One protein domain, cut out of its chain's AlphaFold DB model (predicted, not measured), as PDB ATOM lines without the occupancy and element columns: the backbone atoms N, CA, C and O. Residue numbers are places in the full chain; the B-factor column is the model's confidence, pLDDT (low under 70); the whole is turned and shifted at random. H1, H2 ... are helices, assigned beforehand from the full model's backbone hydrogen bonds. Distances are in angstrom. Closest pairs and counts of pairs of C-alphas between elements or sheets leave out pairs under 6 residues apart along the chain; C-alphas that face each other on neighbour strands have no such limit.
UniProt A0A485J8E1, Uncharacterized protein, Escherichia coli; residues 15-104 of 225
ATOM      1  N   GLN A  15      43.506  27.319 -27.670       91.88
ATOM      2  CA  GLN A  15      44.317  27.263 -26.441       91.88
ATOM      3  C   GLN A  15      45.712  27.907 -26.585       91.88
ATOM      4  O   GLN A  15      46.131  28.676 -25.726       91.88
ATOM      5  N   ARG A  16      46.426  27.642 -27.688       94.12
ATOM      6  CA  ARG A  16      47.748  28.246 -27.958       94.12
ATOM      7  C   ARG A  16      47.676  29.757 -28.177       94.12
ATOM      8  O   ARG A  16      48.513  30.485 -27.659       94.12
ATOM      9  N   ALA A  17      46.672  30.223 -28.913       93.69
ATOM     10  CA  ALA A  17      46.464  31.642 -29.172       93.69
ATOM     11  C   ALA A  17      46.056  32.383 -27.890       93.69
ATOM     12  O   ALA A  17      46.464  33.520 -27.678       93.69
ATOM     13  N   TRP A  18      45.326  31.710 -26.995       93.88
ATOM     14  CA  TRP A  18      45.027  32.223 -25.662       93.88
ATOM     15  C   TRP A  18      46.294  32.384 -24.812       93.88
ATOM     16  O   TRP A  18      46.499  33.454 -24.247       93.88
ATOM     17  N   TRP A  19      47.182  31.383 -24.774       96.06
ATOM     18  CA  TRP A  19      48.472  31.506 -24.078       96.06
ATOM     19  C   TRP A  19      49.338  32.629 -24.647       96.06
ATOM     20  O   TRP A  19      49.888  33.423 -23.886       96.06
ATOM     21  N   LEU A  20      49.420  32.730 -25.976       96.62
ATOM     22  CA  LEU A  20      50.144  33.813 -26.636       96.62
ATOM     23  C   LEU A  20      49.574  35.179 -26.241       96.62
ATOM     24  O   LEU A  20      50.335  36.061 -25.861       96.62
ATOM     25  N   TYR A  21      48.248  35.336 -26.274       96.75
ATOM     26  CA  TYR A  21      47.578  36.558 -25.832       96.75
ATOM     27  C   TYR A  21      47.973  36.938 -24.398       96.75
ATOM     28  O   TYR A  21      48.334  38.089 -24.166       96.75
ATOM     29  N   GLN A  22      47.946  35.989 -23.454       96.06
ATOM     30  CA  GLN A  22      48.294  36.253 -22.050       96.06
ATOM     31  C   GLN A  22      49.733  36.764 -21.909       96.06
ATOM     32  O   GLN A  22      49.968  37.763 -21.234       96.06
ATOM     33  N   ILE A  23      50.684  36.103 -22.577       97.00
ATOM     34  CA  ILE A  23      52.097  36.493 -22.539       97.00
ATOM     35  C   ILE A  23      52.272  37.877 -23.164       97.00
ATOM     36  O   ILE A  23      52.832  38.767 -22.534       97.00
ATOM     37  N   VAL A  24      51.754  38.087 -24.378       97.88
ATOM     38  CA  VAL A  24      51.940  39.345 -25.112       97.88
ATOM     39  C   VAL A  24      51.295  40.518 -24.384       97.88
ATOM     40  O   VAL A  24      51.891  41.587 -24.310       97.88
ATOM     41  N   ALA A  25      50.114  40.318 -23.794       96.38
ATOM     42  CA  ALA A  25      49.417  41.362 -23.053       96.38
ATOM     43  C   ALA A  25      50.160  41.760 -21.768       96.38
ATOM     44  O   ALA A  25      49.982  42.881 -21.295       96.38
ATOM     45  N   ALA A  26      50.972  40.873 -21.187       96.31
ATOM     46  CA  ALA A  26      51.749  41.152 -19.980       96.31
ATOM     47  C   ALA A  26      53.081  41.872 -20.258       96.31
ATOM     48  O   ALA A  26      53.653  42.459 -19.342       96.31
ATOM     49  N   VAL A  27      53.576  41.842 -21.499       97.50
ATOM     50  CA  VAL A  27      54.837  42.489 -21.883       97.50
ATOM     51  C   VAL A  27      54.597  43.983 -22.166       97.50
ATOM     52  O   VAL A  27      53.701  44.287 -22.957       97.50
ATOM     53  N   PRO A  28      55.386  44.908 -21.576       97.75
ATOM     54  CA  PRO A  28      55.269  46.346 -21.836       97.75
ATOM     55  C   PRO A  28      55.387  46.690 -23.323       97.75
ATOM     56  O   PRO A  28      56.194  46.088 -24.039       97.75
ATOM     57  N   LEU A  29      54.627  47.681 -23.790       98.12
ATOM     58  CA  LEU A  29      54.585  48.037 -25.211       98.12
ATOM     59  C   LEU A  29      55.958  48.445 -25.778       98.12
ATOM     60  O   LEU A  29      56.336  47.994 -26.862       98.12
ATOM     61  N   ASP A  30      56.742  49.205 -25.013       97.19
ATOM     62  CA  ASP A  30      58.067  49.693 -25.428       97.19
ATOM     63  C   ASP A  30      59.094  48.565 -25.618       97.19
ATOM     64  O   ASP A  30      60.032  48.683 -26.416       97.19
ATOM     65  N   TRP A  31      58.909  47.436 -24.921       98.06
ATOM     66  CA  TRP A  31      59.759  46.257 -25.089       98.06
ATOM     67  C   TRP A  31      59.648  45.714 -26.513       98.06
ATOM     68  O   TRP A  31      60.668  45.406 -27.124       98.06
ATOM     69  N   TRP A  32      58.437  45.657 -27.077       97.19
ATOM     70  CA  TRP A  32      58.220  45.169 -28.442       97.19
ATOM     71  C   TRP A  32      58.920  46.046 -29.471       97.19
ATOM     72  O   TRP A  32      59.589  45.525 -30.360       97.19
ATOM     73  N   GLN A  33      58.810  47.367 -29.324       96.69
ATOM     74  CA  GLN A  33      59.465  48.314 -30.224       96.69
ATOM     75  C   GLN A  33      60.987  48.185 -30.161       96.69
ATOM     76  O   GLN A  33      61.651  48.176 -31.194       96.69
ATOM     77  N   THR A  34      61.533  48.031 -28.952       97.00
ATOM     78  CA  THR A  34      62.978  47.933 -28.724       97.00
ATOM     79  C   THR A  34      63.539  46.593 -29.196       97.00
ATOM     80  O   THR A  34      64.569  46.555 -29.862       97.00
ATOM     81  N   GLN A  35      62.894  45.470 -28.880       97.62
ATOM     82  CA  GLN A  35      63.415  44.150 -29.251       97.62
ATOM     83  C   GLN A  35      63.244  43.842 -30.732       97.62
ATOM     84  O   GLN A  35      64.110  43.212 -31.331       97.62
ATOM     85  N   LEU A  36      62.140  44.288 -31.332       96.19
ATOM     86  CA  LEU A  36      61.869  44.056 -32.749       96.19
ATOM     87  C   LEU A  36      62.373  45.191 -33.643       96.19
ATOM     88  O   LEU A  36      62.261  45.072 -34.860       96.19
ATOM     89  N   GLN A  37      62.930  46.261 -33.058       97.69
ATOM     90  CA  GLN A  37      63.441  47.440 -33.769       97.69
ATOM     91  C   GLN A  37      62.429  47.953 -34.808       97.69
ATOM     92  O   GLN A  37      62.767  48.226 -35.957       97.69
ATOM     93  N   ALA A  38      61.160  48.023 -34.397       97.75
ATOM     94  CA  ALA A  38      60.026  48.306 -35.267       97.75
ATOM     95  C   ALA A  38      59.040  49.260 -34.594       97.75
ATOM     96  O   ALA A  38      58.803  49.215 -33.384       97.75
ATOM     97  N   THR A  39      58.427  50.120 -35.396       98.19
ATOM     98  CA  THR A  39      57.368  51.027 -34.950       98.19
ATOM     99  C   THR A  39      56.064  50.268 -34.674       98.19
ATOM    100  O   THR A  39      55.831  49.205 -35.259       98.19
ATOM    101  N   PRO A  40      55.139  50.824 -33.869       98.31
ATOM    102  CA  PRO A  40      53.825  50.213 -33.654       98.31
ATOM    103  C   PRO A  40      53.070  49.925 -34.960       98.31
ATOM    104  O   PRO A  40      52.467  48.868 -35.115       98.31
ATOM    105  N   VAL A  41      53.163  50.819 -35.951       97.94
ATOM    106  CA  VAL A  41      52.545  50.629 -37.276       97.94
ATOM    107  C   VAL A  41      53.120  49.407 -37.997       97.94
ATOM    108  O   VAL A  41      52.377  48.630 -38.601       97.94
ATOM    109  N   GLU A  42      54.437  49.216 -37.946       98.06
ATOM    110  CA  GLU A  42      55.098  48.061 -38.557       98.06
ATOM    111  C   GLU A  42      54.749  46.762 -37.836       98.06
ATOM    112  O   GLU A  42      54.483  45.764 -38.505       98.06
ATOM    113  N   LEU A  43      54.667  46.785 -36.505       98.31
ATOM    114  CA  LEU A  43      54.270  45.636 -35.690       98.31
ATOM    115  C   LEU A  43      52.823  45.211 -35.956       98.31
ATOM    116  O   LEU A  43      52.556  44.025 -36.154       98.31
ATOM    117  N   LEU A  44      51.893  46.164 -36.039       98.12
ATOM    118  CA  LEU A  44      50.497  45.888 -36.388       98.12
ATOM    119  C   LEU A  44      50.374  45.323 -37.810       98.12
ATOM    120  O   LEU A  44      49.657  44.344 -38.038       98.12
ATOM    121  N   ARG A  45      51.122  45.887 -38.768       97.31
ATOM    122  CA  ARG A  45      51.188  45.372 -40.144       97.31
ATOM    123  C   ARG A  45      51.787  43.969 -40.194       97.31
ATOM    124  O   ARG A  45      51.319  43.141 -40.972       97.31
ATOM    125  N   TRP A  46      52.823  43.708 -39.402       97.50
ATOM    126  CA  TRP A  46      53.448  42.396 -39.287       97.50
ATOM    127  C   TRP A  46      52.474  41.371 -38.708       97.50
ATOM    128  O   TRP A  46      52.287  40.325 -39.324       97.50
ATOM    129  N   ALA A  47      51.778  41.690 -37.614       97.12
ATOM    130  CA  ALA A  47      50.779  40.805 -37.019       97.12
ATOM    131  C   ALA A  47      49.691  40.406 -38.023       97.12
ATOM    132  O   ALA A  47      49.291  39.242 -38.054       97.12
ATOM    133  N   GLY A  48      49.278  41.334 -38.894       95.75
ATOM    134  CA  GLY A  48      48.327  41.079 -39.979       95.75
ATOM    135  C   GLY A  48      48.779  40.077 -41.046       95.75
ATOM    136  O   GLY A  48      47.958  39.646 -41.848       95.75
ATOM    137  N   LYS A  49      50.057  39.685 -41.060       96.31
ATOM    138  CA  LYS A  49      50.616  38.667 -41.964       96.31
ATOM    139  C   LYS A  49      50.792  37.301 -41.294       96.31
ATOM    140  O   LYS A  49      51.418  36.421 -41.876       96.31
ATOM    141  N   THR A  50      50.299  37.130 -40.068       95.00
ATOM    142  CA  THR A  50      50.476  35.907 -39.275       95.00
ATOM    143  C   THR A  50      49.134  35.269 -38.936       95.00
ATOM    144  O   THR A  50      48.135  35.967 -38.767       95.00
ATOM    145  N   ASP A  51      49.136  33.959 -38.691       94.06
ATOM    146  CA  ASP A  51      47.968  33.241 -38.154       94.06
ATOM    147  C   ASP A  51      47.627  33.642 -36.702       94.06
ATOM    148  O   ASP A  51      46.612  33.224 -36.144       94.06
ATOM    149  N   TRP A  52      48.469  34.470 -36.074       96.06
ATOM    150  CA  TRP A  52      48.330  34.945 -34.698       96.06
ATOM    151  C   TRP A  52      47.729  36.349 -34.598       96.06
ATOM    152  O   TRP A  52      47.668  36.896 -33.494       96.06
ATOM    153  N   GLN A  53      47.277  36.931 -35.716       96.81
ATOM    154  CA  GLN A  53      46.772  38.304 -35.779       96.81
ATOM    155  C   GLN A  53      45.754  38.611 -34.672       96.81
ATOM    156  O   GLN A  53      45.899  39.613 -33.981       96.81
ATOM    157  N   GLU A  54      44.752  37.749 -34.468       96.94
ATOM    158  CA  GLU A  54      43.718  37.962 -33.447       96.94
ATOM    159  C   GLU A  54      44.322  38.068 -32.035       96.94
ATOM    160  O   GLU A  54      44.017  39.007 -31.299       96.94
ATOM    161  N   ALA A  55      45.215  37.144 -31.665       97.38
ATOM    162  CA  ALA A  55      45.849  37.132 -30.347       97.38
ATOM    163  C   ALA A  55      46.759  38.351 -30.135       97.38
ATOM    164  O   ALA A  55      46.703  38.970 -29.072       97.38
ATOM    165  N   LEU A  56      47.554  38.715 -31.148       98.12
ATOM    166  CA  LEU A  56      48.477  39.851 -31.104       98.12
ATOM    167  C   LEU A  56      47.731  41.187 -31.036       98.12
ATOM    168  O   LEU A  56      47.987  41.985 -30.136       98.12
ATOM    169  N   LEU A  57      46.762  41.413 -31.931       98.12
ATOM    170  CA  LEU A  57      45.961  42.638 -31.934       98.12
ATOM    171  C   LEU A  57      45.187  42.791 -30.628       98.12
ATOM    172  O   LEU A  57      45.175  43.877 -30.055       98.12
ATOM    173  N   ARG A  58      44.577  41.711 -30.128       97.88
ATOM    174  CA  ARG A  58      43.864  41.738 -28.848       97.88
ATOM    175  C   ARG A  58      44.806  42.052 -27.689       97.88
ATOM    176  O   ARG A  58      44.461  42.868 -26.843       97.88
ATOM    177  N   ALA A  59      45.982  41.431 -27.641       98.25
ATOM    178  CA  ALA A  59      46.952  41.661 -26.577       98.25
ATOM    179  C   ALA A  59      47.459  43.106 -26.564       98.25
ATOM    180  O   ALA A  59      47.372  43.774 -25.533       98.25
ATOM    181  N   TRP A  60      47.915  43.612 -27.712       98.62
ATOM    182  CA  TRP A  60      48.411  44.979 -27.811       98.62
ATOM    183  C   TRP A  60      47.309  46.009 -27.607       98.62
ATOM    184  O   TRP A  60      47.541  46.967 -26.886       98.62
ATOM    185  N   TYR A  61      46.096  45.806 -28.128       98.44
ATOM    186  CA  TYR A  61      44.988  46.733 -27.876       98.44
ATOM    187  C   TYR A  61      44.695  46.863 -26.375       98.44
ATOM    188  O   TYR A  61      44.595  47.970 -25.851       98.44
ATOM    189  N   HIS A  62      44.642  45.741 -25.649       98.12
ATOM    190  CA  HIS A  62      44.476  45.762 -24.194       98.12
ATOM    191  C   HIS A  62      45.649  46.459 -23.484       98.12
ATOM    192  O   HIS A  62      45.421  47.230 -22.551       98.12
ATOM    193  N   ALA A  63      46.887  46.210 -23.920       98.31
ATOM    194  CA  ALA A  63      48.066  46.866 -23.364       98.31
ATOM    195  C   ALA A  63      48.049  48.385 -23.611       98.31
ATOM    196  O   ALA A  63      48.341  49.140 -22.691       98.31
ATOM    197  N   VAL A  64      47.602  48.846 -24.787       98.38
ATOM    198  CA  VAL A  64      47.444  50.278 -25.111       98.38
ATOM    199  C   VAL A  64      46.483  50.958 -24.159       98.38
ATOM    200  O   VAL A  64      46.803  52.012 -23.621       98.38
ATOM    201  N   LEU A  65      45.324  50.349 -23.910       97.88
ATOM    202  CA  LEU A  65      44.333  50.933 -23.008       97.88
ATOM    203  C   LEU A  65      44.805  50.955 -21.550       97.88
ATOM    204  O   LEU A  65      44.452  51.880 -20.817       97.88
ATOM    205  N   ARG A  66      45.597  49.957 -21.135       97.62
ATOM    206  CA  ARG A  66      46.191  49.881 -19.794       97.62
ATOM    207  C   ARG A  66      47.299  50.913 -19.602       97.62
ATOM    208  O   ARG A  66      47.310  51.603 -18.591       97.62
ATOM    209  N   GLU A  67      48.239  50.971 -20.538       97.75
ATOM    210  CA  GLU A  67      49.440  51.812 -20.451       97.75
ATOM    211  C   GLU A  67      49.184  53.245 -20.923       97.75
ATOM    212  O   GLU A  67      50.018  54.112 -20.695       97.75
ATOM    213  N   LYS A  68      48.035  53.502 -21.571       97.19
ATOM    214  CA  LYS A  68      47.682  54.795 -22.176       97.19
ATOM    215  C   LYS A  68      48.777  55.306 -23.115       97.19
ATOM    216  O   LYS A  68      49.083  56.490 -23.139       97.19
ATOM    217  N   ASN A  69      49.375  54.396 -23.889       97.69
ATOM    218  CA  ASN A  69      50.493  54.717 -24.772       97.69
ATOM    219  C   ASN A  69      49.992  55.444 -26.043       97.69
ATOM    220  O   ASN A  69      49.279  54.827 -26.848       97.69
ATOM    221  N   PRO A  70      50.374  56.717 -26.267       97.12
ATOM    222  CA  PRO A  70      49.825  57.515 -27.360       97.12
ATOM    223  C   PRO A  70      50.303  57.045 -28.737       97.12
ATOM    224  O   PRO A  70      49.518  57.002 -29.683       97.12
ATOM    225  N   GLN A  71      51.561  56.609 -28.860       97.06
ATOM    226  CA  GLN A  71      52.131  56.176 -30.138       97.06
ATOM    227  C   GLN A  71      51.415  54.933 -30.679       97.06
ATOM    228  O   GLN A  71      51.071  54.852 -31.863       97.06
ATOM    229  N   TRP A  72      51.146  53.961 -29.809       98.44
ATOM    230  CA  TRP A  72      50.370  52.788 -30.186       98.44
ATOM    231  C   TRP A  72      48.898  53.115 -30.417       98.44
ATOM    232  O   TRP A  72      48.300  52.564 -31.342       98.44
ATOM    233  N   ALA A  73      48.306  54.012 -29.623       98.25
ATOM    234  CA  ALA A  73      46.927  54.433 -29.837       98.25
ATOM    235  C   ALA A  73      46.739  55.080 -31.217       98.25
ATOM    236  O   ALA A  73      45.821  54.695 -31.946       98.25
ATOM    237  N   GLN A  74      47.652  55.967 -31.625       97.31
ATOM    238  CA  GLN A  74      47.695  56.539 -32.976       97.31
ATOM    239  C   GLN A  74      47.842  55.455 -34.054       97.31
ATOM    240  O   GLN A  74      47.141  55.493 -35.065       97.31
ATOM    241  N   ALA A  75      48.704  54.457 -33.841       97.62
ATOM    242  CA  ALA A  75      48.890  53.368 -34.797       97.62
ATOM    243  C   ALA A  75      47.627  52.507 -34.962       97.62
ATOM    244  O   ALA A  75      47.271  52.148 -36.085       97.62
ATOM    245  N   PHE A  76      46.909  52.228 -33.870       98.06
ATOM    246  CA  PHE A  76      45.606  51.566 -33.929       98.06
ATOM    247  C   PHE A  76      44.553  52.433 -34.622       98.06
ATOM    248  O   PHE A  76      43.831  51.928 -35.481       98.06
ATOM    249  N   LEU A  77      44.491  53.728 -34.299       96.88
ATOM    250  CA  LEU A  77      43.590  54.699 -34.925       96.88
ATOM    251  C   LEU A  77      43.806  54.786 -36.444       96.88
ATOM    252  O   LEU A  77      42.833  54.839 -37.191       96.88
ATOM    253  N   ALA A  78      45.052  54.705 -36.914       94.88
ATOM    254  CA  ALA A  78      45.391  54.697 -38.337       94.88
ATOM    255  C   ALA A  78      44.908  53.442 -39.094       94.88
ATOM    256  O   ALA A  78      44.842  53.461 -40.322       94.88
ATOM    257  N   MET A  79      44.558  52.354 -38.394       93.69
ATOM    258  CA  MET A  79      43.969  51.158 -39.013       93.69
ATOM    259  C   MET A  79      42.453  51.258 -39.209       93.69
ATOM    260  O   MET A  79      41.874  50.391 -39.871       93.69
ATOM    261  N   LEU A  80      41.782  52.235 -38.591       94.12
ATOM    262  CA  LEU A  80      40.333  52.361 -38.704       94.12
ATOM    263  C   LEU A  80      39.969  52.877 -40.102       94.12
ATOM    264  O   LEU A  80      40.513  53.894 -40.542       94.12
ATOM    265  N   PRO A  81      39.022  52.225 -40.800       93.50
ATOM    266  CA  PRO A  81      38.459  52.783 -42.018       93.50
ATOM    267  C   PRO A  81      37.810  54.148 -41.755       93.50
ATOM    268  O   PRO A  81      37.237  54.390 -40.690       93.50
ATOM    269  N   VAL A  82      37.861  55.029 -42.755       90.75
ATOM    270  CA  VAL A  82      37.234  56.359 -42.695       90.75
ATOM    271  C   VAL A  82      35.750  56.225 -42.340       90.75
ATOM    272  O   VAL A  82      35.030  55.428 -42.941       90.75
ATOM    273  N   GLY A  83      35.283  57.018 -41.374       88.94
ATOM    274  CA  GLY A  83      33.894  57.000 -40.911       88.94
ATOM    275  C   GLY A  83      33.530  55.889 -39.923       88.94
ATOM    276  O   GLY A  83      32.378  55.831 -39.497       88.94
ATOM    277  N   MET A  84      34.458  55.001 -39.549       91.19
ATOM    278  CA  MET A  84      34.186  53.943 -38.572       91.19
ATOM    279  C   MET A  84      34.749  54.298 -37.198       91.19
ATOM    280  O   MET A  84      35.955  54.455 -37.039       91.19
ATOM    281  N   SER A  85      33.887  54.343 -36.180       92.50
ATOM    282  CA  SER A  85      34.309  54.474 -34.778       92.50
ATOM    283  C   SER A  85      34.571  53.129 -34.096       92.50
ATOM    284  O   SER A  85      35.245  53.081 -33.067       92.50
ATOM    285  N   ILE A  86      34.062  52.032 -34.665       94.19
ATOM    286  CA  ILE A  86      34.312  50.660 -34.221       94.19
ATOM    287  C   ILE A  86      34.731  49.831 -35.434       94.19
ATOM    288  O   ILE A  86      34.029  49.805 -36.441       94.19
ATOM    289  N   HIS A  87      35.859  49.134 -35.325       94.88
ATOM    290  CA  HIS A  87      36.390  48.249 -36.362       94.88
ATOM    291  C   HIS A  87      36.703  46.869 -35.761       94.88
ATOM    292  O   HIS A  87      37.088  46.776 -34.598       94.88
ATOM    293  N   HIS A  88      36.517  45.793 -36.538       96.06
ATOM    294  CA  HIS A  88      36.663  44.404 -36.075       96.06
ATOM    295  C   HIS A  88      37.728  43.600 -36.851       96.06
ATOM    296  O   HIS A  88      37.411  42.527 -37.381       96.06
ATOM    297  N   PRO A  89      38.986  44.067 -36.971       94.31
ATOM    298  CA  PRO A  89      40.008  43.307 -37.682       94.31
ATOM    299  C   PRO A  89      40.292  41.996 -36.949       94.31
ATOM    300  O   PRO A  89      40.475  41.976 -35.731       94.31
ATOM    301  N   ALA A  90      40.287  40.889 -37.695       91.69
ATOM    302  CA  ALA A  90      40.435  39.538 -37.149       91.69
ATOM    303  C   ALA A  90      39.476  39.226 -35.973       91.69
ATOM    304  O   ALA A  90      39.800  38.425 -35.107       91.69
ATOM    305  N   GLY A  91      38.300  39.868 -35.913       91.69
ATOM    306  CA  GLY A  91      37.331  39.685 -34.825       91.69
ATOM    307  C   GLY A  91      37.616  40.484 -33.543       91.69
ATOM    308  O   GLY A  91      36.796  40.459 -32.624       91.69
ATOM    309  N   VAL A  92      38.713  41.244 -33.479       95.31
ATOM    310  CA  VAL A  92      39.057  42.090 -32.324       95.31
ATOM    311  C   VAL A  92      38.315  43.417 -32.419       95.31
ATOM    312  O   VAL A  92      38.521  44.169 -33.362       95.31
ATOM    313  N   LYS A  93      37.457  43.732 -31.443       96.50
ATOM    314  CA  LYS A  93      36.760  45.026 -31.387       96.50
ATOM    315  C   LYS A  93      37.741  46.136 -30.999       96.50
ATOM    316  O   LYS A  93      38.181  46.184 -29.855       96.50
ATOM    317  N   ILE A  94      38.004  47.047 -31.925       97.44
ATOM    318  CA  ILE A  94      38.797  48.260 -31.715       97.44
ATOM    319  C   ILE A  94      37.845  49.454 -31.725       97.44
ATOM    320  O   ILE A  94      37.026  49.581 -32.636       97.44
ATOM    321  N   ASN A  95      37.939  50.319 -30.717       96.62
ATOM    322  CA  ASN A  95      37.048  51.457 -30.512       96.62
ATOM    323  C   ASN A  95      37.844  52.768 -30.536       96.62
ATOM    324  O   ASN A  95      38.678  53.016 -29.666       96.62
ATOM    325  N   ALA A  96      37.551  53.632 -31.508       96.62
ATOM    326  CA  ALA A  96      38.232  54.911 -31.681       96.62
ATOM    327  C   ALA A  96      38.189  55.779 -30.419       96.62
ATOM    328  O   ALA A  96      39.182  56.395 -30.057       96.62
ATOM    329  N   PHE A  97      37.053  55.795 -29.720       96.12
ATOM    330  CA  PHE A  97      36.848  56.632 -28.538       96.12
ATOM    331  C   PHE A  97      37.629  56.143 -27.308       96.12
ATOM    332  O   PHE A  97      37.940  56.934 -26.426       96.12
ATOM    333  N   GLU A  98      37.971  54.853 -27.232       97.00
ATOM    334  CA  GLU A  98      38.869  54.326 -26.190       97.00
ATOM    335  C   GLU A  98      40.326  54.704 -26.482       97.00
ATOM    336  O   GLU A  98      41.081  55.037 -25.570       97.00
ATOM    337  N   LEU A  99      40.703  54.708 -27.762       97.94
ATOM    338  CA  LEU A  99      42.037  55.100 -28.211       97.94
ATOM    339  C   LEU A  99      42.267  56.610 -28.105       97.94
ATOM    340  O   LEU A  99      43.348  57.016 -27.696       97.94
ATOM    341  N   LEU A 100      41.259  57.437 -28.407       97.12
ATOM    342  CA  LEU A 100      41.328  58.888 -28.203       97.12
ATOM    343  C   LEU A 100      41.612  59.231 -26.732       97.12
ATOM    344  O   LEU A 100      42.433  60.090 -26.465       97.12
ATOM    345  N   GLN A 101      41.064  58.483 -25.768       95.75
ATOM    346  CA  GLN A 101      41.391  58.658 -24.338       95.75
ATOM    347  C   GLN A 101      42.846  58.319 -23.965       95.75
ATOM    348  O   GLN A 101      43.213  58.417 -22.794       95.75
ATOM    349  N   CYS A 102      43.650  57.824 -24.906       97.25
ATOM    350  CA  CYS A 102      45.082  57.591 -24.723       97.25
ATOM    351  C   CYS A 102      45.930  58.714 -25.342       97.25
ATOM    352  O   CYS A 102      47.153  58.645 -25.265       97.25
ATOM    353  N   LEU A 103      45.301  59.712 -25.973       96.12
ATOM    354  CA  LEU A 103      45.957  60.857 -26.593       96.12
ATOM    355  C   LEU A 103      45.662  62.143 -25.805       96.12
ATOM    356  O   LEU A 103      44.604  62.252 -25.180       96.12
ATOM    357  N   PRO A 104      46.564  63.137 -25.852       93.00
ATOM    358  CA  PRO A 104      46.223  64.513 -25.509       93.00
ATOM    359  C   PRO A 104      45.094  65.036 -26.409       93.00
ATOM    360  O   PRO A 104      45.027  64.703 -27.597       93.00
TER     361      PRO A 104
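Overview. This is residues 15 to 104 of the 225 residues of an uncharacterized protein of Escherichia coli (UniProt A0A485J8E1). A small helical globule: the longest helix, H4, runs through the middle, H1 lies alongside it, H2, H3 and H5 pack around it, and short H6 packs on H5. The 90 printed residues hold six named helices, H1 to H6 in order, and no named strand: all helix. It is compact, radius of gyration of the C-alphas 12.2 A, spans 33 by 25 by 20 A.

Along the chain. H1, residues 15 to 26, begins at C-alpha 15 (44.317, 27.263, -26.441) and measures 17.0 A. H2 is 29 to 36, H3 40 to 47, H4 53 to 67 with 20.6 A, H5 70 to 77, and H6 96 to 100, ending at C-alpha 100 (41.328, 58.888, -28.203).

Arrangement. H4 is the hub. H1 touches it at a shallow tilt of 26 degrees, the same way, closest C-alphas Ala 25 and Ala 59, 4.3 A. Every O i to N i+4 pair is within hydrogen-bond range except in H2, 3 of 4.

Size, cuts and confidence. The printed part has no cut; H5 to H6 is a long link; no printed residue is under 70 in pLDDT.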